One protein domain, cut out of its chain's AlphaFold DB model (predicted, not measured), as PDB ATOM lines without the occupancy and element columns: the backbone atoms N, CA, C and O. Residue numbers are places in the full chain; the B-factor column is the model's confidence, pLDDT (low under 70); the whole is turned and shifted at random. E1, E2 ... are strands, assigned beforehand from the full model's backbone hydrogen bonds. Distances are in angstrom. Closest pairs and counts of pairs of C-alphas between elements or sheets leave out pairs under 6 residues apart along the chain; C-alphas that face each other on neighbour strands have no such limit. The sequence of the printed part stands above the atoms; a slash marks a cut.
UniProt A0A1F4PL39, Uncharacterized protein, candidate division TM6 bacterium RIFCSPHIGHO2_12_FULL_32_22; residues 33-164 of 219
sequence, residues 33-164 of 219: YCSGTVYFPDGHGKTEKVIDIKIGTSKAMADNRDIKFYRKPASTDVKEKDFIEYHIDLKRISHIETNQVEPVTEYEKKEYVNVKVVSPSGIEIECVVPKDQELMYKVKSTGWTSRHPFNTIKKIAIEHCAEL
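What this domain is: This is residues 33 to 164 of the 219 residues of an uncharacterized protein of candidate division TM6 bacterium RIFCSPHIGHO2_12_FULL_32_22 (UniProt A0A1F4PL39). One strongly twisted sheet of ten strands makes two wings: E9, E8, E2, E1 and E10 in one, E4, E6, E5, E7 and E3 in the other, joined as neighbours where E4 pairs with E10. The two wings stay open to each other at their far strands, E3 and E7 of the one being apart from E8 and E9 of the other, and two long stretches, residues 55 to 68 and 72 to 94, have no named element. The printed part has 132 residues with no named helix and ten strands, E1 to E10 along the chain; the sheet is branched, its neighbour pairs are antiparallel, and the class is all strand, though under half of the residues, 61, are in named strands. It is compact, with a radius of gyration of the C-alphas of 14.5 A, and spans 44 by 35 by 33 A.

Where its parts are: E6, residues 110 to 118, is 24.9 A long, and E10, residues 155 to 163, is 23.3 A. E7, residues 124 to 130, measures 19.3 A, and E1, residues 33 to 39, measures 18.5 A from C-alpha 33 at (54.305, 153.754, 54.199). E8 is residues 134 to 139, 15.0 A; E2 residues 48 to 54, 14.3 A; E9 residues 145 to 149, 13.7 A. The shorter strands are E4, residues 95 to 98, E5, residues 104 to 107, and E3, residues 69 to 71. E10 ends at C-alpha 163, (59.407, 151.904, 57.850).

How they stand to each other: E6 has three neighbours: E4, beside residues 114 to 118, and E5, beside residues 110 to 114, lie on one side of it, E7 on the other side. E5, E6 and E7 form a meander, each strand the antiparallel neighbour of the one before; N 105 and O 112 are 2.8 A apart, N 113 and O 129 2.7 A. The edge strand E3 pairs with E7, N 128 to O 70 at 2.8 A. E4 pairs with E6, N 116 to O 97 at 2.7 A, and with E10, N 156 to O 96 at 2.8 A. E10 bends by 57 degrees at residue 159 and pairs with E1, N 35 to O 160 at 2.7 A. E1 and E2 are a hairpin, N 38 to O 48 at 2.9 A. E2 pairs with E8, N 54 to O 136 at 2.8 A, and E8 and E9 are a hairpin, N 135 to O 148 at 2.8 A.

The domain as a whole: The C-alphas of Asp 77 and Ser 141, the two farthest apart, are 44.4 A apart. The printed part has no cut. The links E2 to E3 and E3 to E4 are long; residues 69 to 70 of E3 also pair with residues 85 to 86, antiparallel. The mean pLDDT of the printed part is 77.0, and 23 residues are under 70, among them residues 54 to 67.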
ATOM      1  N   TYR A  33      55.154 152.629  54.572       66.88
ATOM      2  CA  TYR A  33      54.305 153.754  54.199       66.88
ATOM      3  C   TYR A  33      55.089 154.704  53.319       66.88
ATOM      4  O   TYR A  33      56.002 155.389  53.782       66.88
ATOM      5  N   CYS A  34      54.698 154.768  52.053       75.31
ATOM      6  CA  CYS A  34      55.135 155.815  51.149       75.31
ATOM      7  C   CYS A  34      54.052 156.884  51.031       75.31
ATOM      8  O   CYS A  34      52.870 156.600  50.845       75.31
ATOM      9  N   SER A  35      54.479 158.131  51.143       82.56
ATOM     10  CA  SER A  35      53.670 159.330  50.995       82.56
ATOM     11  C   SER A  35      54.133 160.110  49.775       82.56
ATOM     12  O   SER A  35      55.275 159.983  49.320       82.56
ATOM     13  N   GLY A  36      53.234 160.925  49.242       86.31
ATOM     14  CA  GLY A  36      53.538 161.739  48.083       86.31
ATOM     15  C   GLY A  36      52.306 162.390  47.491       86.31
ATOM     16  O   GLY A  36      51.393 162.794  48.221       86.31
ATOM     17  N   THR A  37      52.277 162.475  46.165       89.75
ATOM     18  CA  THR A  37      51.220 163.179  45.436       89.75
ATOM     19  C   THR A  37      50.770 162.380  44.215       89.75
ATOM     20  O   THR A  37      51.589 161.981  43.386       89.75
ATOM     21  N   VAL A  38      49.457 162.181  44.086       90.12
ATOM     22  CA  VAL A  38      48.818 161.587  42.905       90.12
ATOM     23  C   VAL A  38      48.268 162.709  42.029       90.12
ATOM     24  O   VAL A  38      47.559 163.604  42.494       90.12
ATOM     25  N   TYR A  39      48.620 162.667  40.751       91.38
ATOM     26  CA  TYR A  39      48.224 163.635  39.739       91.38
ATOM     27  C   TYR A  39      47.256 162.968  38.773       91.38
ATOM     28  O   TYR A  39      47.557 161.907  38.223       91.38
ATOM     29  N   PHE A  40      46.132 163.626  38.522       89.12
ATOM     30  CA  PHE A  40      45.127 163.201  37.555       89.12
ATOM     31  C   PHE A  40      45.254 164.016  36.255       89.12
ATOM     32  O   PHE A  40      45.761 165.141  36.298       89.12
ATOM     33  N   PRO A  41      44.844 163.472  35.096       80.44
ATOM     34  CA  PRO A  41      44.698 164.231  33.858       80.44
ATOM     35  C   PRO A  41      43.724 165.401  34.037       80.44
ATOM     36  O   PRO A  41      42.802 165.342  34.859       80.44
ATOM     37  N   ASP A  42      43.914 166.456  33.244       64.88
ATOM     38  CA  ASP A  42      43.073 167.652  33.293       64.88
ATOM     39  C   ASP A  42      41.596 167.272  33.070       64.88
ATOM     40  O   ASP A  42      41.243 166.643  32.075       64.88
ATOM     41  N   GLY A  43      40.733 167.615  34.034       56.44
ATOM     42  CA  GLY A  43      39.294 167.306  34.010       56.44
ATOM     43  C   GLY A  43      38.825 166.201  34.967       56.44
ATOM     44  O   GLY A  43      37.626 166.108  35.216       56.44
ATOM     45  N   HIS A  44      39.733 165.422  35.571       58.34
ATOM     46  CA  HIS A  44      39.374 164.325  36.491       58.34
ATOM     47  C   HIS A  44      39.496 164.655  37.991       58.34
ATOM     48  O   HIS A  44      39.143 163.829  38.829       58.34
ATOM     49  N   GLY A  45      39.944 165.862  38.346       61.53
ATOM     50  CA  GLY A  45      40.085 166.305  39.738       61.53
ATOM     51  C   GLY A  45      41.400 167.038  40.002       61.53
ATOM     52  O   GLY A  45      42.264 167.133  39.132       61.53
ATOM     53  N   LYS A  46      41.538 167.605  41.208       77.88
ATOM     54  CA  LYS A  46      42.786 168.233  41.678       77.88
ATOM     55  C   LYS A  46      43.830 167.162  42.013       77.88
ATOM     56  O   LYS A  46      43.491 166.012  42.261       77.88
ATOM     57  N   THR A  47      45.096 167.565  42.087       83.12
ATOM     58  CA  THR A  47      46.171 166.760  42.688       83.12
ATOM     59  C   THR A  47      45.820 166.362  44.120       83.12
ATOM     60  O   THR A  47      45.400 167.220  44.905       83.12
ATOM     61  N   GLU A  48      46.064 165.108  44.491       83.19
ATOM     62  CA  GLU A  48      45.808 164.607  45.840       83.19
ATOM     63  C   GLU A  48      47.113 164.328  46.578       83.19
ATOM     64  O   GLU A  48      47.976 163.599  46.094       83.19
ATOM     65  N   LYS A  49      47.252 164.897  47.781       81.00
ATOM     66  CA  LYS A  49      48.336 164.540  48.705       81.00
ATOM     67  C   LYS A  49      47.958 163.278  49.460       81.00
ATOM     68  O   LYS A  49      46.858 163.199  50.013       81.00
ATOM     69  N   VAL A  50      48.885 162.334  49.541       79.31
ATOM     70  CA  VAL A  50      48.627 160.984  50.048       79.31
ATOM     71  C   VAL A  50      49.676 160.585  51.081       79.31
ATOM     72  O   VAL A  50      50.824 161.017  51.006       79.31
ATOM     73  N   ILE A  51      49.269 159.807  52.081       68.44
ATOM     74  CA  ILE A  51      50.125 159.405  53.220       68.44
ATOM     75  C   ILE A  51      50.411 157.904  53.281       68.44
ATOM     76  O   ILE A  51      51.247 157.482  54.068       68.44
ATOM     77  N   ASP A  52      49.712 157.117  52.473       71.69
ATOM     78  CA  ASP A  52      49.871 155.669  52.387       71.69
ATOM     79  C   ASP A  52      49.524 155.265  50.954       71.69
ATOM     80  O   ASP A  52      48.345 155.197  50.603       71.69
ATOM     81  N   ILE A  53      50.540 155.130  50.103       70.44
ATOM     82  CA  ILE A  53      50.405 154.637  48.733       70.44
ATOM     83  C   ILE A  53      50.518 153.120  48.775       70.44
ATOM     84  O   ILE A  53      51.578 152.575  49.075       70.44
ATOM     85  N   LYS A  54      49.428 152.451  48.410       69.06
ATOM     86  CA  LYS A  54      49.372 151.006  48.234       69.06
ATOM     87  C   LYS A  54      49.191 150.687  46.769       69.06
ATOM     88  O   LYS A  54      48.140 150.855  46.152       69.06
ATOM     89  N   ILE A  55      50.264 150.174  46.212       60.56
ATOM     90  CA  ILE A  55      50.262 149.569  44.903       60.56
ATOM     91  C   ILE A  55      49.586 148.194  45.076       60.56
ATOM     92  O   ILE A  55      50.256 147.205  45.318       60.56
ATOM     93  N   GLY A  56      48.249 148.126  45.013       45.88
ATOM     94  CA  GLY A  56      47.517 146.858  45.117       45.88
ATOM     95  C   GLY A  56      46.083 146.927  44.598       45.88
ATOM     96  O   GLY A  56      45.432 147.965  44.669       45.88
ATOM     97  N   THR A  57      45.578 145.809  44.073       34.19
ATOM     98  CA  THR A  57      44.240 145.748  43.465       34.19
ATOM     99  C   THR A  57      43.131 145.644  44.498       34.19
ATOM    100  O   THR A  57      43.257 144.958  45.516       34.19
ATOM    101  N   SER A  58      41.987 146.244  44.190       30.36
ATOM    102  CA  SER A  58      40.840 146.226  45.072       30.36
ATOM    103  C   SER A  58      39.890 145.069  44.775       30.36
ATOM    104  O   SER A  58      39.261 144.998  43.724       30.36
ATOM    105  N   LYS A  59      39.793 144.150  45.742       33.53
ATOM    106  CA  LYS A  59      38.561 143.491  46.211       33.53
ATOM    107  C   LYS A  59      38.936 142.466  47.276       33.53
ATOM    108  O   LYS A  59      39.471 141.419  46.965       33.53
ATOM    109  N   ALA A  60      38.656 142.832  48.524       31.89
ATOM    110  CA  ALA A  60      38.416 141.955  49.666       31.89
ATOM    111  C   ALA A  60      39.218 140.630  49.748       31.89
ATOM    112  O   ALA A  60      38.851 139.639  49.135       31.89
ATOM    113  N   MET A  61      40.163 140.614  50.694       33.62
ATOM    114  CA  MET A  61      40.698 139.435  51.394       33.62
ATOM    115  C   MET A  61      41.688 138.523  50.642       33.62
ATOM    116  O   MET A  61      41.401 137.980  49.586       33.62
ATOM    117  N   ALA A  62      42.800 138.289  51.350       29.23
ATOM    118  CA  ALA A  62      43.775 137.204  51.245       29.23
ATOM    119  C   ALA A  62      44.696 137.163  50.005       29.23
ATOM    120  O   ALA A  62      44.269 137.009  48.867       29.23
ATOM    121  N   ASP A  63      45.992 137.211  50.316       32.28
ATOM    122  CA  ASP A  63      47.172 136.957  49.485       32.28
ATOM    123  C   ASP A  63      47.680 138.105  48.599       32.28
ATOM    124  O   ASP A  63      47.135 138.390  47.536       32.28
ATOM    125  N   ASN A  64      48.774 138.725  49.074       38.31
ATOM    126  CA  ASN A  64      49.844 139.436  48.357       38.31
ATOM    127  C   ASN A  64      49.600 139.710  46.868       38.31
ATOM    128  O   ASN A  64      49.985 138.900  46.021       38.31
ATOM    129  N   ARG A  65      49.033 140.868  46.522       48.38
ATOM    130  CA  ARG A  65      48.995 141.304  45.120       48.38
ATOM    131  C   ARG A  65      49.362 142.768  45.000       48.38
ATOM    132  O   ARG A  65      48.496 143.644  44.962       48.38
ATOM    133  N   ASP A  66      50.670 142.969  44.931       58.91
ATOM    134  CA  ASP A  66      51.289 144.155  44.365       58.91
ATOM    135  C   ASP A  66      50.771 144.366  42.926       58.91
ATOM    136  O   ASP A  66      50.437 143.410  42.218       58.91
ATOM    137  N   ILE A  67      50.664 145.619  42.481       68.06
ATOM    138  CA  ILE A  67      50.413 145.942  41.063       68.06
ATOM    139  C   ILE A  67      51.534 145.333  40.244       68.06
ATOM    140  O   ILE A  67      52.719 145.482  40.552       68.06
ATOM    141  N   LYS A  68      51.132 144.665  39.174       76.88
ATOM    142  CA  LYS A  68      52.048 143.957  38.302       76.88
ATOM    143  C   LYS A  68      52.551 144.911  37.246       76.88
ATOM    144  O   LYS A  68      51.823 145.286  36.326       76.88
ATOM    145  N   PHE A  69      53.809 145.291  37.387       84.00
ATOM    146  CA  PHE A  69      54.521 146.009  36.350       84.00
ATOM    147  C   PHE A  69      55.192 144.986  35.461       84.00
ATOM    148  O   PHE A  69      56.009 144.201  35.921       84.00
ATOM    149  N   TYR A  70      54.871 144.993  34.180       86.88
ATOM    150  CA  TYR A  70      55.559 144.158  33.210       86.88
ATOM    151  C   TYR A  70      56.511 145.010  32.402       86.88
ATOM    152  O   TYR A  70      56.182 146.144  32.063       86.88
ATOM    153  N   ARG A  71      57.675 144.476  32.040       86.75
ATOM    154  CA  ARG A  71      58.511 145.109  31.018       86.75
ATOM    155  C   ARG A  71      57.685 145.289  29.749       86.75
ATOM    156  O   ARG A  71      57.098 144.312  29.288       86.75
ATOM    157  N   LYS A  72      57.684 146.491  29.163       85.81
ATOM    158  CA  LYS A  72      57.000 146.726  27.885       85.81
ATOM    159  C   LYS A  72      57.547 145.763  26.815       85.81
ATOM    160  O   LYS A  72      58.747 145.820  26.517       85.81
ATOM    161  N   PRO A  73      56.718 144.863  26.256       84.06
ATOM    162  CA  PRO A  73      57.150 143.991  25.173       84.06
ATOM    163  C   PRO A  73      57.484 144.801  23.916       84.06
ATOM    164  O   PRO A  73      56.874 145.831  23.644       84.06
ATOM    165  N   ALA A  74      58.441 144.321  23.120       83.31
ATOM    166  CA  ALA A  74      58.808 144.973  21.859       83.31
ATOM    167  C   ALA A  74      57.790 144.725  20.725       83.31
ATOM    168  O   ALA A  74      57.814 145.432  19.723       83.31
ATOM    169  N   SER A  75      56.924 143.715  20.866       80.88
ATOM    170  CA  SER A  75      55.893 143.340  19.891       80.88
ATOM    171  C   SER A  75      54.556 143.108  20.592       80.88
ATOM    172  O   SER A  75      54.524 142.593  21.710       80.88
ATOM    173  N   THR A  76      53.460 143.452  19.919       80.69
ATOM    174  CA  THR A  76      52.079 143.262  20.391       80.69
ATOM    175  C   THR A  76      51.607 141.807  20.343       80.69
ATOM    176  O   THR A  76      50.637 141.459  21.009       80.69
ATOM    177  N   ASP A  77      52.318 140.935  19.620       81.25
ATOM    178  CA  ASP A  77      51.966 139.512  19.456       81.25
ATOM    179  C   ASP A  77      52.533 138.606  20.570       81.25
ATOM    180  O   ASP A  77      52.500 137.375  20.474       81.25
ATOM    181  N   VAL A  78      53.103 139.200  21.621       80.88
ATOM    182  CA  VAL A  78      53.676 138.476  22.763       80.88
ATOM    183  C   VAL A  78      52.564 138.000  23.692       80.88
ATOM    184  O   VAL A  78      51.645 138.751  24.013       80.88
ATOM    185  N   LYS A  79      52.672 136.753  24.160       83.69
ATOM    186  CA  LYS A  79      51.699 136.175  25.088       83.69
ATOM    187  C   LYS A  79      51.928 136.674  26.503       83.69
ATOM    188  O   LYS A  79      53.075 136.794  26.926       83.69
ATOM    189  N   GLU A  80      50.862 136.868  27.274       79.00
ATOM    190  CA  GLU A  80      50.960 137.406  28.642       79.00
ATOM    191  C   GLU A  80      51.876 136.562  29.544       79.00
ATOM    192  O   GLU A  80      52.641 137.089  30.346       79.00
ATOM    193  N   LYS A  81      51.864 135.235  29.371       80.62
ATOM    194  CA  LYS A  81      52.740 134.308  30.112       80.62
ATOM    195  C   LYS A  81      54.242 134.542  29.886       80.62
ATOM    196  O   LYS A  81      55.049 134.073  30.680       80.62
ATOM    197  N   ASP A  82      54.595 135.205  28.789       82.31
ATOM    198  CA  ASP A  82      55.972 135.489  28.392       82.31
ATOM    199  C   ASP A  82      56.385 136.911  28.830       82.31
ATOM    200  O   ASP A  82      57.497 137.361  28.544       82.31
ATOM    201  N   PHE A  83      55.504 137.631  29.538       83.31
ATOM    202  CA  PHE A  83      55.815 138.941  30.093       83.31
ATOM    203  C   PHE A  83      56.791 138.797  31.260       83.31
ATOM    204  O   PHE A  83      56.654 137.935  32.127       83.31
ATOM    205  N   ILE A  84      57.773 139.696  31.308       83.00
ATOM    206  CA  ILE A  84      58.723 139.776  32.417       83.00
ATOM    207  C   ILE A  84      58.118 140.692  33.479       83.00
ATOM    208  O   ILE A  84      58.009 141.897  33.257       83.00
ATOM    209  N   GLU A  85      57.722 140.120  34.614       81.12
ATOM    210  CA  GLU A  85      57.205 140.857  35.773       81.12
ATOM    211  C   GLU A  85      58.356 141.540  36.538       81.12
ATOM    212  O   GLU A  85      59.375 140.925  36.860       81.12
ATOM    213  N   TYR A  86      58.187 142.829  36.819       76.00
ATOM    214  CA  TYR A  86      59.040 143.640  37.673       76.00
ATOM    215  C   TYR A  86      58.359 143.862  39.020       76.00
ATOM    216  O   TYR A  86      57.267 144.422  39.098       76.00
ATOM    217  N   HIS A  87      59.066 143.513  40.092       73.50
ATOM    218  CA  HIS A  87      58.706 143.946  41.435       73.50
ATOM    219  C   HIS A  87      59.304 145.328  41.684       73.50
ATOM    220  O   HIS A  87      60.527 145.496  41.682       73.50
ATOM    221  N   ILE A  88      58.436 146.322  41.867       73.44
ATOM    222  CA  ILE A  88      58.844 147.707  42.078       73.44
ATOM    223  C   ILE A  88      58.784 148.033  43.562       73.44
ATOM    224  O   ILE A  88      57.713 148.130  44.150       73.44
ATOM    225  N   ASP A  89      59.959 148.246  44.144       74.00
ATOM    226  CA  ASP A  89      60.114 148.765  45.499       74.00
ATOM    227  C   ASP A  89      59.899 150.287  45.492       74.00
ATOM    228  O   ASP A  89      60.682 151.035  44.895       74.00
ATOM    229  N   LEU A  90      58.842 150.749  46.169       73.25
ATOM    230  CA  LEU A  90      58.492 152.168  46.255       73.25
ATOM    231  C   LEU A  90      59.616 153.030  46.859       73.25
ATOM    232  O   LEU A  90      59.734 154.199  46.498       73.25
ATOM    233  N   LYS A  91      60.486 152.475  47.716       72.56
ATOM    234  CA  LYS A  91      61.640 153.201  48.284       72.56
ATOM    235  C   LYS A  91      62.713 153.515  47.240       72.56
ATOM    236  O   LYS A  91      63.555 154.385  47.459       72.56
ATOM    237  N   ARG A  92      62.719 152.792  46.117       72.94
ATOM    238  CA  ARG A  92      63.739 152.889  45.058       72.94
ATOM    239  C   ARG A  92      63.269 153.664  43.837       72.94
ATOM    240  O   ARG A  92      64.003 153.730  42.848       72.94
ATOM    241  N   ILE A  93      62.082 154.259  43.896       80.69
ATOM    242  CA  ILE A  93      61.528 155.066  42.813       80.69
ATOM    243  C   ILE A  93      61.276 156.493  43.293       80.69
ATOM    244  O   ILE A  93      60.981 156.734  44.458       80.69
ATOM    245  N   SER A  94      61.399 157.448  42.379       82.31
ATOM    246  CA  SER A  94      60.988 158.831  42.607       82.31
ATOM    247  C   SER A  94      59.556 159.061  42.141       82.31
ATOM    248  O   SER A  94      58.792 159.764  42.799       82.31
ATOM    249  N   HIS A  95      59.167 158.485  41.003       90.94
ATOM    250  CA  HIS A  95      57.813 158.615  40.487       90.94
ATOM    251  C   HIS A  95      57.464 157.555  39.442       90.94
ATOM    252  O   HIS A  95      58.331 156.898  38.865       90.94
ATOM    253  N   ILE A  96      56.163 157.436  39.193       91.25
ATOM    254  CA  ILE A  96      55.571 156.663  38.104       91.25
ATOM    255  C   ILE A  96      54.756 157.631  37.250       91.25
ATOM    256  O   ILE A  96      53.978 158.417  37.787       91.25
ATOM    257  N   GLU A  97      54.913 157.583  35.936       92.62
ATOM    258  CA  GLU A  97      54.175 158.404  34.973       92.62
ATOM    259  C   GLU A  97      53.447 157.520  33.972       92.62
ATOM    260  O   GLU A  97      54.006 156.541  33.490       92.62
ATOM    261  N   THR A  98      52.210 157.864  33.630       88.81
ATOM    262  CA  THR A  98      51.506 157.214  32.523       88.81
ATOM    263  C   THR A  98      51.782 157.975  31.234       88.81
ATOM    264  O   THR A  98      51.747 159.211  31.193       88.81
ATOM    265  N   ASN A  99      52.067 157.243  30.159       81.19
ATOM    266  CA  ASN A  99      52.272 157.860  28.856       81.19
ATOM    267  C   ASN A  99      50.951 158.485  28.381       81.19
ATOM    268  O   ASN A  99      49.947 157.798  28.284       81.19
ATOM    269  N   GLN A 100      50.933 159.785  28.087       73.19
ATOM    270  CA  GLN A 100      49.711 160.476  27.655       73.19
ATOM    271  C   GLN A 100      49.484 160.416  26.137       73.19
ATOM    272  O   GLN A 100      48.383 160.695  25.676       73.19
ATOM    273  N   VAL A 101      50.515 160.073  25.357       71.56
ATOM    274  CA  VAL A 101      50.442 160.029  23.885       71.56
ATOM    275  C   VAL A 101      49.866 158.693  23.420       71.56
ATOM    276  O   VAL A 101      48.961 158.660  22.596       71.56
ATOM    277  N   GLU A 102      50.344 157.596  24.010       77.38
ATOM    278  CA  GLU A 102      49.836 156.238  23.789       77.38
ATOM    279  C   GLU A 102      49.569 155.579  25.149       77.38
ATOM    280  O   GLU A 102      50.372 154.777  25.635       77.38
ATOM    281  N   PRO A 103      48.469 155.949  25.825       76.44
ATOM    282  CA  PRO A 103      48.234 155.534  27.203       76.44
ATOM    283  C   PRO A 103      47.947 154.050  27.337       76.44
ATOM    284  O   PRO A 103      48.225 153.489  28.391       76.44
ATOM    285  N   VAL A 104      47.419 153.410  26.293       85.25
ATOM    286  CA  VAL A 104      46.994 152.014  26.329       85.25
ATOM    287  C   VAL A 104      47.529 151.262  25.115       85.25
ATOM    288  O   VAL A 104      47.482 151.766  23.996       85.25
ATOM    289  N   THR A 105      48.011 150.044  25.339       87.50
ATOM    290  CA  THR A 105      48.379 149.082  24.295       87.50
ATOM    291  C   THR A 105      47.650 147.769  24.544       87.50
ATOM    292  O   THR A 105      47.470 147.359  25.690       87.50
ATOM    293  N   GLU A 106      47.223 147.111  23.471       89.00
ATOM    294  CA  GLU A 106      46.565 145.812  23.539       89.00
ATOM    295  C   GLU A 106      47.570 144.681  23.276       89.00
ATOM    296  O   GLU A 106      48.313 144.722  22.296       89.00
ATOM    297  N   TYR A 107      47.570 143.669  24.145       84.94
ATOM    298  CA  TYR A 107      48.303 142.412  23.975       84.94
ATOM    299  C   TYR A 107      47.335 141.257  24.242       84.94
ATOM    300  O   TYR A 107      46.646 141.259  25.259       84.94
ATOM    301  N   GLU A 108      47.233 140.290  23.328       85.00
ATOM    302  CA  GLU A 108      46.283 139.163  23.431       85.00
ATOM    303  C   GLU A 108      44.842 139.576  23.823       85.00
ATOM    304  O   GLU A 108      44.191 138.918  24.636       85.00
ATOM    305  N   LYS A 109      44.312 140.661  23.234       84.06
ATOM    306  CA  LYS A 109      42.965 141.200  23.529       84.06
ATOM    307  C   LYS A 109      42.780 141.743  24.950       84.06
ATOM    308  O   LYS A 109      41.646 141.941  25.390       84.06
ATOM    309  N   LYS A 110      43.871 141.972  25.679       85.44
ATOM    310  CA  LYS A 110      43.878 142.645  26.977       85.44
ATOM    311  C   LYS A 110      44.552 143.997  26.853       85.44
ATOM    312  O   LYS A 110      45.598 144.134  26.224       85.44
ATOM    313  N   GLU A 111      43.946 144.995  27.477       89.00
ATOM    314  CA  GLU A 111      44.458 146.357  27.492       89.00
ATOM    315  C   GLU A 111      45.430 146.564  28.658       89.00
ATOM    316  O   GLU A 111      45.134 146.234  29.811       89.00
ATOM    317  N   TYR A 112      46.566 147.188  28.364       91.44
ATOM    318  CA  TYR A 112      47.579 147.554  29.343       91.44
ATOM    319  C   TYR A 112      47.918 149.032  29.228       91.44
ATOM    320  O   TYR A 112      48.032 149.569  28.132       91.44
ATOM    321  N   VAL A 113      48.118 149.684  30.365       91.38
ATOM    322  CA  VAL A 113      48.537 151.077  30.466       91.38
ATOM    323  C   VAL A 113      50.049 151.160  30.329       91.38
ATOM    324  O   VAL A 113      50.767 150.495  31.076       91.38
ATOM    325  N   ASN A 114      50.538 151.992  29.413       92.06
ATOM    326  CA  ASN A 114      51.965 152.279  29.301       92.06
ATOM    327  C   ASN A 114      52.391 153.204  30.440       92.06
ATOM    328  O   ASN A 114      51.905 154.334  30.553       92.06
ATOM    329  N   VAL A 115      53.328 152.739  31.261       92.06
ATOM    330  CA  VAL A 115      53.860 153.499  32.389       92.06
ATOM    331  C   VAL A 115      55.374 153.580  32.321       92.06
ATOM    332  O   VAL A 115      56.057 152.677  31.847       92.06
ATOM    333  N   LYS A 116      55.913 154.671  32.838       92.19
ATOM    334  CA  LYS A 116      57.334 154.875  33.041       92.19
ATOM    335  C   LYS A 116      57.596 154.943  34.533       92.19
ATOM    336  O   LYS A 116      56.959 155.715  35.245       92.19
ATOM    337  N   VAL A 117      58.536 154.137  34.997       89.25
ATOM    338  CA  VAL A 117      58.981 154.120  36.390       89.25
ATOM    339  C   VAL A 117      60.347 154.773  36.431       89.25
ATOM    340  O   VAL A 117      61.244 154.372  35.690       89.25
ATOM    341  N   VAL A 118      60.511 155.773  37.289       84.69
ATOM    342  CA  VAL A 118      61.733 156.574  37.348       84.69
ATOM    343  C   VAL A 118      62.370 156.439  38.721       84.69
ATOM    344  O   VAL A 118      61.711 156.630  39.744       84.69
ATOM    345  N   SER A 119      63.660 156.112  38.763       82.44
ATOM    346  CA  SER A 119      64.434 156.053  40.006       82.44
ATOM    347  C   SER A 119      64.750 157.461  40.550       82.44
ATOM    348  O   SER A 119      64.620 158.456  39.832       82.44
ATOM    349  N   PRO A 120      65.226 157.596  41.801       75.94
ATOM    350  CA  PRO A 120      65.782 158.856  42.303       75.94
ATOM    351  C   PRO A 120      67.000 159.355  41.515       75.94
ATOM    352  O   PRO A 120      67.249 160.554  41.471       75.94
ATOM    353  N   SER A 121      67.745 158.450  40.870       78.31
ATOM    354  CA  SER A 121      68.885 158.789  40.010       78.31
ATOM    355  C   SER A 121      68.493 159.144  38.569       78.31
ATOM    356  O   SER A 121      69.378 159.401  37.758       78.31
ATOM    357  N   GLY A 122      67.197 159.151  38.237       74.12
ATOM    358  CA  GLY A 122      66.696 159.470  36.897       74.12
ATOM    359  C   GLY A 122      66.780 158.321  35.890       74.12
ATOM    360  O   GLY A 122      66.595 158.546  34.700       74.12
ATOM    361  N   ILE A 123      67.056 157.091  36.339       81.38
ATOM    362  CA  ILE A 123      66.983 155.906  35.475       81.38
ATOM    363  C   ILE A 123      65.511 155.596  35.221       81.38
ATOM    364  O   ILE A 123      64.731 155.474  36.167       81.38
ATOM    365  N   GLU A 124      65.154 155.440  33.951       86.56
ATOM    366  CA  GLU A 124      63.786 155.190  33.509       86.56
ATOM    367  C   GLU A 124      63.614 153.740  33.052       86.56
ATOM    368  O   GLU A 124      64.451 153.193  32.330       86.56
ATOM    369  N   ILE A 125      62.505 153.123  33.452       84.25
ATOM    370  CA  ILE A 125      62.095 151.793  33.005       84.25
ATOM    371  C   ILE A 125      60.704 151.918  32.388       84.25
ATOM    372  O   ILE A 125      59.763 152.373  33.043       84.25
ATOM    373  N   GLU A 126      60.579 151.518  31.124       89.31
ATOM    374  CA  GLU A 126      59.286 151.427  30.450       89.31
ATOM    375  C   GLU A 126      58.585 150.116  30.806       89.31
ATOM    376  O   GLU A 126      59.089 149.012  30.560       89.31
ATOM    377  N   CYS A 127      57.387 150.257  31.357       89.56
ATOM    378  CA  CYS A 127      56.558 149.162  31.812       89.56
ATOM    379  C   CYS A 127      55.150 149.250  31.214       89.56
ATOM    380  O   CYS A 127      54.709 150.287  30.717       89.56
ATOM    381  N   VAL A 128      54.419 148.148  31.318       90.88
ATOM    382  CA  VAL A 128      52.981 148.084  31.082       90.88
ATOM    383  C   VAL A 128      52.293 147.504  32.315       90.88
ATOM    384  O   VAL A 128      52.818 146.593  32.955       90.88
ATOM    385  N   VAL A 129      51.135 148.051  32.669       89.81
ATOM    386  CA  VAL A 129      50.318 147.621  33.817       89.81
ATOM    387  C   VAL A 129      48.931 147.252  33.301       89.81
ATOM    388  O   VAL A 129      48.402 148.006  32.486       89.81
ATOM    389  N   PRO A 130      48.306 146.138  33.720       87.50
ATOM    390  CA  PRO A 130      46.953 145.816  33.272       87.50
ATOM    391  C   PRO A 130      45.978 146.961  33.583       87.50
ATOM    392  O   PRO A 130      45.998 147.526  34.678       87.50
ATOM    393  N   LYS A 131      45.141 147.336  32.609       85.81
ATOM    394  CA  LYS A 131      44.280 148.532  32.693       85.81
ATOM    395  C   LYS A 131      43.269 148.492  33.842       85.81
ATOM    396  O   LYS A 131      42.852 149.543  34.322       85.81
ATOM    397  N   ASP A 132      42.882 147.299  34.273       79.38
ATOM    398  CA  ASP A 132      41.939 147.045  35.360       79.38
ATOM    399  C   ASP A 132      42.574 147.098  36.758       79.38
ATOM    400  O   ASP A 132      41.848 147.087  37.754       79.38
ATOM    401  N   GLN A 133      43.905 147.190  36.865       82.25
ATOM    402  CA  GLN A 133      44.555 147.374  38.157       82.25
ATOM    403  C   GLN A 133      44.351 148.798  38.679       82.25
ATOM    404  O   GLN A 133      44.499 149.799  37.973       82.25
ATOM    405  N   GLU A 134      44.007 148.882  39.960       83.38
ATOM    406  CA  GLU A 134      43.746 150.136  40.654       83.38
ATOM    407  C   GLU A 134      44.932 150.497  41.547       83.38
ATOM    408  O   GLU A 134      45.493 149.640  42.228       83.38
ATOM    409  N   LEU A 135      45.285 151.781  41.587       82.62
ATOM    410  CA  LEU A 135      46.077 152.326  42.677       82.62
ATOM    411  C   LEU A 135      45.162 152.524  43.882       82.62
ATOM    412  O   LEU A 135      44.121 153.180  43.778       82.62
ATOM    413  N   MET A 136      45.582 152.025  45.038       82.12
ATOM    414  CA  MET A 136      44.934 152.308  46.310       82.12
ATOM    415  C   MET A 136      45.797 153.268  47.117       82.12
ATOM    416  O   MET A 136      46.999 153.080  47.246       82.12
ATOM    417  N   TYR A 137      45.211 154.302  47.704       81.81
ATOM    418  CA  TYR A 137      45.983 155.180  48.580       81.81
ATOM    419  C   TYR A 137      45.106 155.889  49.602       81.81
ATOM    420  O   TYR A 137      43.895 156.012  49.426       81.81
ATOM    421  N   LYS A 138      45.718 156.376  50.682       78.44
ATOM    422  CA  LYS A 138      45.037 157.160  51.717       78.44
ATOM    423  C   LYS A 138      45.263 158.654  51.509       78.44
ATOM    424  O   LYS A 138      46.404 159.126  51.549       78.44
ATOM    425  N   VAL A 139      44.179 159.405  51.331       78.44
ATOM    426  CA  VAL A 139      44.213 160.864  51.150       78.44
ATOM    427  C   VAL A 139      44.597 161.542  52.464       78.44
ATOM    428  O   VAL A 139      44.015 161.263  53.511       78.44
ATOM    429  N   LYS A 140      45.554 162.474  52.426       76.31
ATOM    430  CA  LYS A 140      46.090 163.140  53.625       76.31
ATOM    431  C   LYS A 140      45.058 164.002  54.353       76.31
ATOM    432  O   LYS A 140      45.030 164.008  55.577       76.31
ATOM    433  N   SER A 141      44.257 164.765  53.611       72.38
ATOM    434  CA  SER A 141      43.314 165.738  54.183       72.38
ATOM    435  C   SER A 141      42.102 165.083  54.833       72.38
ATOM    436  O   SER A 141      41.568 165.617  55.798       72.38
ATOM    437  N   THR A 142      41.660 163.946  54.300       75.12
ATOM    438  CA  THR A 142      40.424 163.291  54.734       75.12
ATOM    439  C   THR A 142      40.697 162.003  55.511       75.12
ATOM    440  O   THR A 142      39.863 161.577  56.303       75.12
ATOM    441  N   GLY A 143      41.853 161.368  55.300       72.44
ATOM    442  CA  GLY A 143      42.179 160.058  55.856       72.44
ATOM    443  C   GLY A 143      41.421 158.900  55.201       72.44
ATOM    444  O   GLY A 143      41.539 157.772  55.677       72.44
ATOM    445  N   TRP A 144      40.658 159.141  54.133       75.50
ATOM    446  CA  TRP A 144      39.910 158.098  53.432       75.50
ATOM    447  C   TRP A 144      40.795 157.356  52.438       75.50
ATOM    448  O   TRP A 144      41.713 157.931  51.849       75.50
ATOM    449  N   THR A 145      40.497 156.073  52.250       82.75
ATOM    450  CA  THR A 145      41.115 155.265  51.198       82.75
ATOM    451  C   THR A 145      40.411 155.545  49.876       82.75
ATOM    452  O   THR A 145      39.229 155.234  49.731       82.75
ATOM    453  N   SER A 146      41.152 156.086  48.916       81.62
ATOM    454  CA  SER A 146      40.730 156.261  47.529       81.62
ATOM    455  C   SER A 146      41.239 155.110  46.667       81.62
ATOM    456  O   SER A 146      42.223 154.438  47.003       81.62
ATOM    457  N   ARG A 147      40.542 154.869  45.555       85.50
ATOM    458  CA  ARG A 147      40.896 153.853  44.561       85.50
ATOM    459  C   ARG A 147      40.706 154.430  43.173       85.50
ATOM    460  O   ARG A 147      39.625 154.937  42.880       85.50
ATOM    461  N   HIS A 148      41.741 154.350  42.347       83.25
ATOM    462  CA  HIS A 148      41.700 154.868  40.985       83.25
ATOM    463  C   HIS A 148      42.330 153.871  40.011       83.25
ATOM    464  O   HIS A 148      43.460 153.441  40.249       83.25
ATOM    465  N   PRO A 149      41.644 153.518  38.910       83.19
ATOM    466  CA  PRO A 149      42.244 152.742  37.830       83.19
ATOM    467  C   PRO A 149      43.515 153.416  37.306       83.19
ATOM    468  O   PRO A 149      43.543 154.642  37.148       83.19
ATOM    469  N   PHE A 150      44.558 152.640  37.006       82.38
ATOM    470  CA  PHE A 150      45.859 153.196  36.613       82.38
ATOM    471  C   PHE A 150      45.790 154.087  35.365       82.38
ATOM    472  O   PHE A 150      46.513 155.075  35.272       82.38
ATOM    473  N   ASN A 151      44.871 153.807  34.436       83.50
ATOM    474  CA  ASN A 151      44.661 154.618  33.231       83.50
ATOM    475  C   ASN A 151      44.071 156.012  33.509       83.50
ATOM    476  O   ASN A 151      44.071 156.857  32.619       83.50
ATOM    477  N   THR A 152      43.554 156.256  34.715       85.19
ATOM    478  CA  THR A 152      43.040 157.569  35.134       85.19
ATOM    479  C   THR A 152      44.091 158.417  35.837       85.19
ATOM    480  O   THR A 152      43.824 159.566  36.159       85.19
ATOM    481  N   ILE A 153      45.284 157.879  36.084       87.62
ATOM    482  CA  ILE A 153      46.352 158.552  36.819       87.62
ATOM    483  C   ILE A 153      47.354 159.080  35.805       87.62
ATOM    484  O   ILE A 153      47.753 158.355  34.907       87.62
ATOM    485  N   LYS A 154      47.781 160.334  35.944       90.25
ATOM    486  CA  LYS A 154      48.839 160.943  35.124       90.25
ATOM    487  C   LYS A 154      50.221 160.648  35.699       90.25
ATOM    488  O   LYS A 154      51.147 160.294  34.975       90.25
ATOM    489  N   LYS A 155      50.369 160.830  37.013       92.31
ATOM    490  CA  LYS A 155      51.640 160.668  37.721       92.31
ATOM    491  C   LYS A 155      51.413 160.307  39.182       92.31
ATOM    492  O   LYS A 155      50.472 160.788  39.804       92.31
ATOM    493  N   ILE A 156      52.322 159.522  39.738       91.12
ATOM    494  CA  ILE A 156      52.452 159.250  41.167       91.12
ATOM    495  C   ILE A 156      53.850 159.716  41.555       91.12
ATOM    496  O   ILE A 156      54.831 159.114  41.128       91.12
ATOM    497  N   ALA A 157      53.960 160.798  42.318       91.44
ATOM    498  CA  ALA A 157      55.229 161.222  42.900       91.44
ATOM    499  C   ALA A 157      55.388 160.585  44.279       91.44
ATOM    500  O   ALA A 157      54.490 160.710  45.113       91.44
ATOM    501  N   ILE A 158      56.522 159.928  44.508       87.69
ATOM    502  CA  ILE A 158      56.911 159.376  45.803       87.69
ATOM    503  C   ILE A 158      57.836 160.391  46.472       87.69
ATOM    504  O   ILE A 158      58.897 160.721  45.950       87.69
ATOM    505  N   GLU A 159      57.405 160.932  47.608       83.88
ATOM    506  CA  GLU A 159      58.110 162.021  48.295       83.88
ATOM    507  C   GLU A 159      58.847 161.519  49.538       83.88
ATOM    508  O   GLU A 159      59.967 161.944  49.816       83.88
ATOM    509  N   HIS A 160      58.231 160.611  50.295       78.75
ATOM    510  CA  HIS A 160      58.827 160.078  51.514       78.75
ATOM    511  C   HIS A 160      58.314 158.674  51.807       78.75
ATOM    512  O   HIS A 160      57.102 158.480  51.878       78.75
ATOM    513  N   CYS A 161      59.224 157.730  52.031       71.25
ATOM    514  CA  CYS A 161      58.908 156.384  52.492       71.25
ATOM    515  C   CYS A 161      59.504 156.161  53.881       71.25
ATOM    516  O   CYS A 161      60.681 156.452  54.103       71.25
ATOM    517  N   ALA A 162      58.701 155.633  54.797       62.88
ATOM    518  CA  ALA A 162      59.115 155.290  56.149       62.88
ATOM    519  C   ALA A 162      58.809 153.819  56.445       62.88
ATOM    520  O   ALA A 162      57.798 153.268  56.007       62.88
ATOM    521  N   GLU A 163      59.688 153.191  57.220       54.88
ATOM    522  CA  GLU A 163      59.407 151.904  57.850       54.88
ATOM    523  C   GLU A 163      58.521 152.146  59.073       54.88
ATOM    524  O   GLU A 163      58.783 153.058  59.864       54.88
ATOM    525  N   LEU A 164      57.459 151.353  59.230       42.66
ATOM    526  CA  LEU A 164      56.613 151.400  60.418       42.66
ATOM    527  C   LEU A 164      57.444 151.107  61.672       42.66
ATOM    528  O   LEU A 164      57.734 149.957  61.995       42.66
TER     529      LEU A 164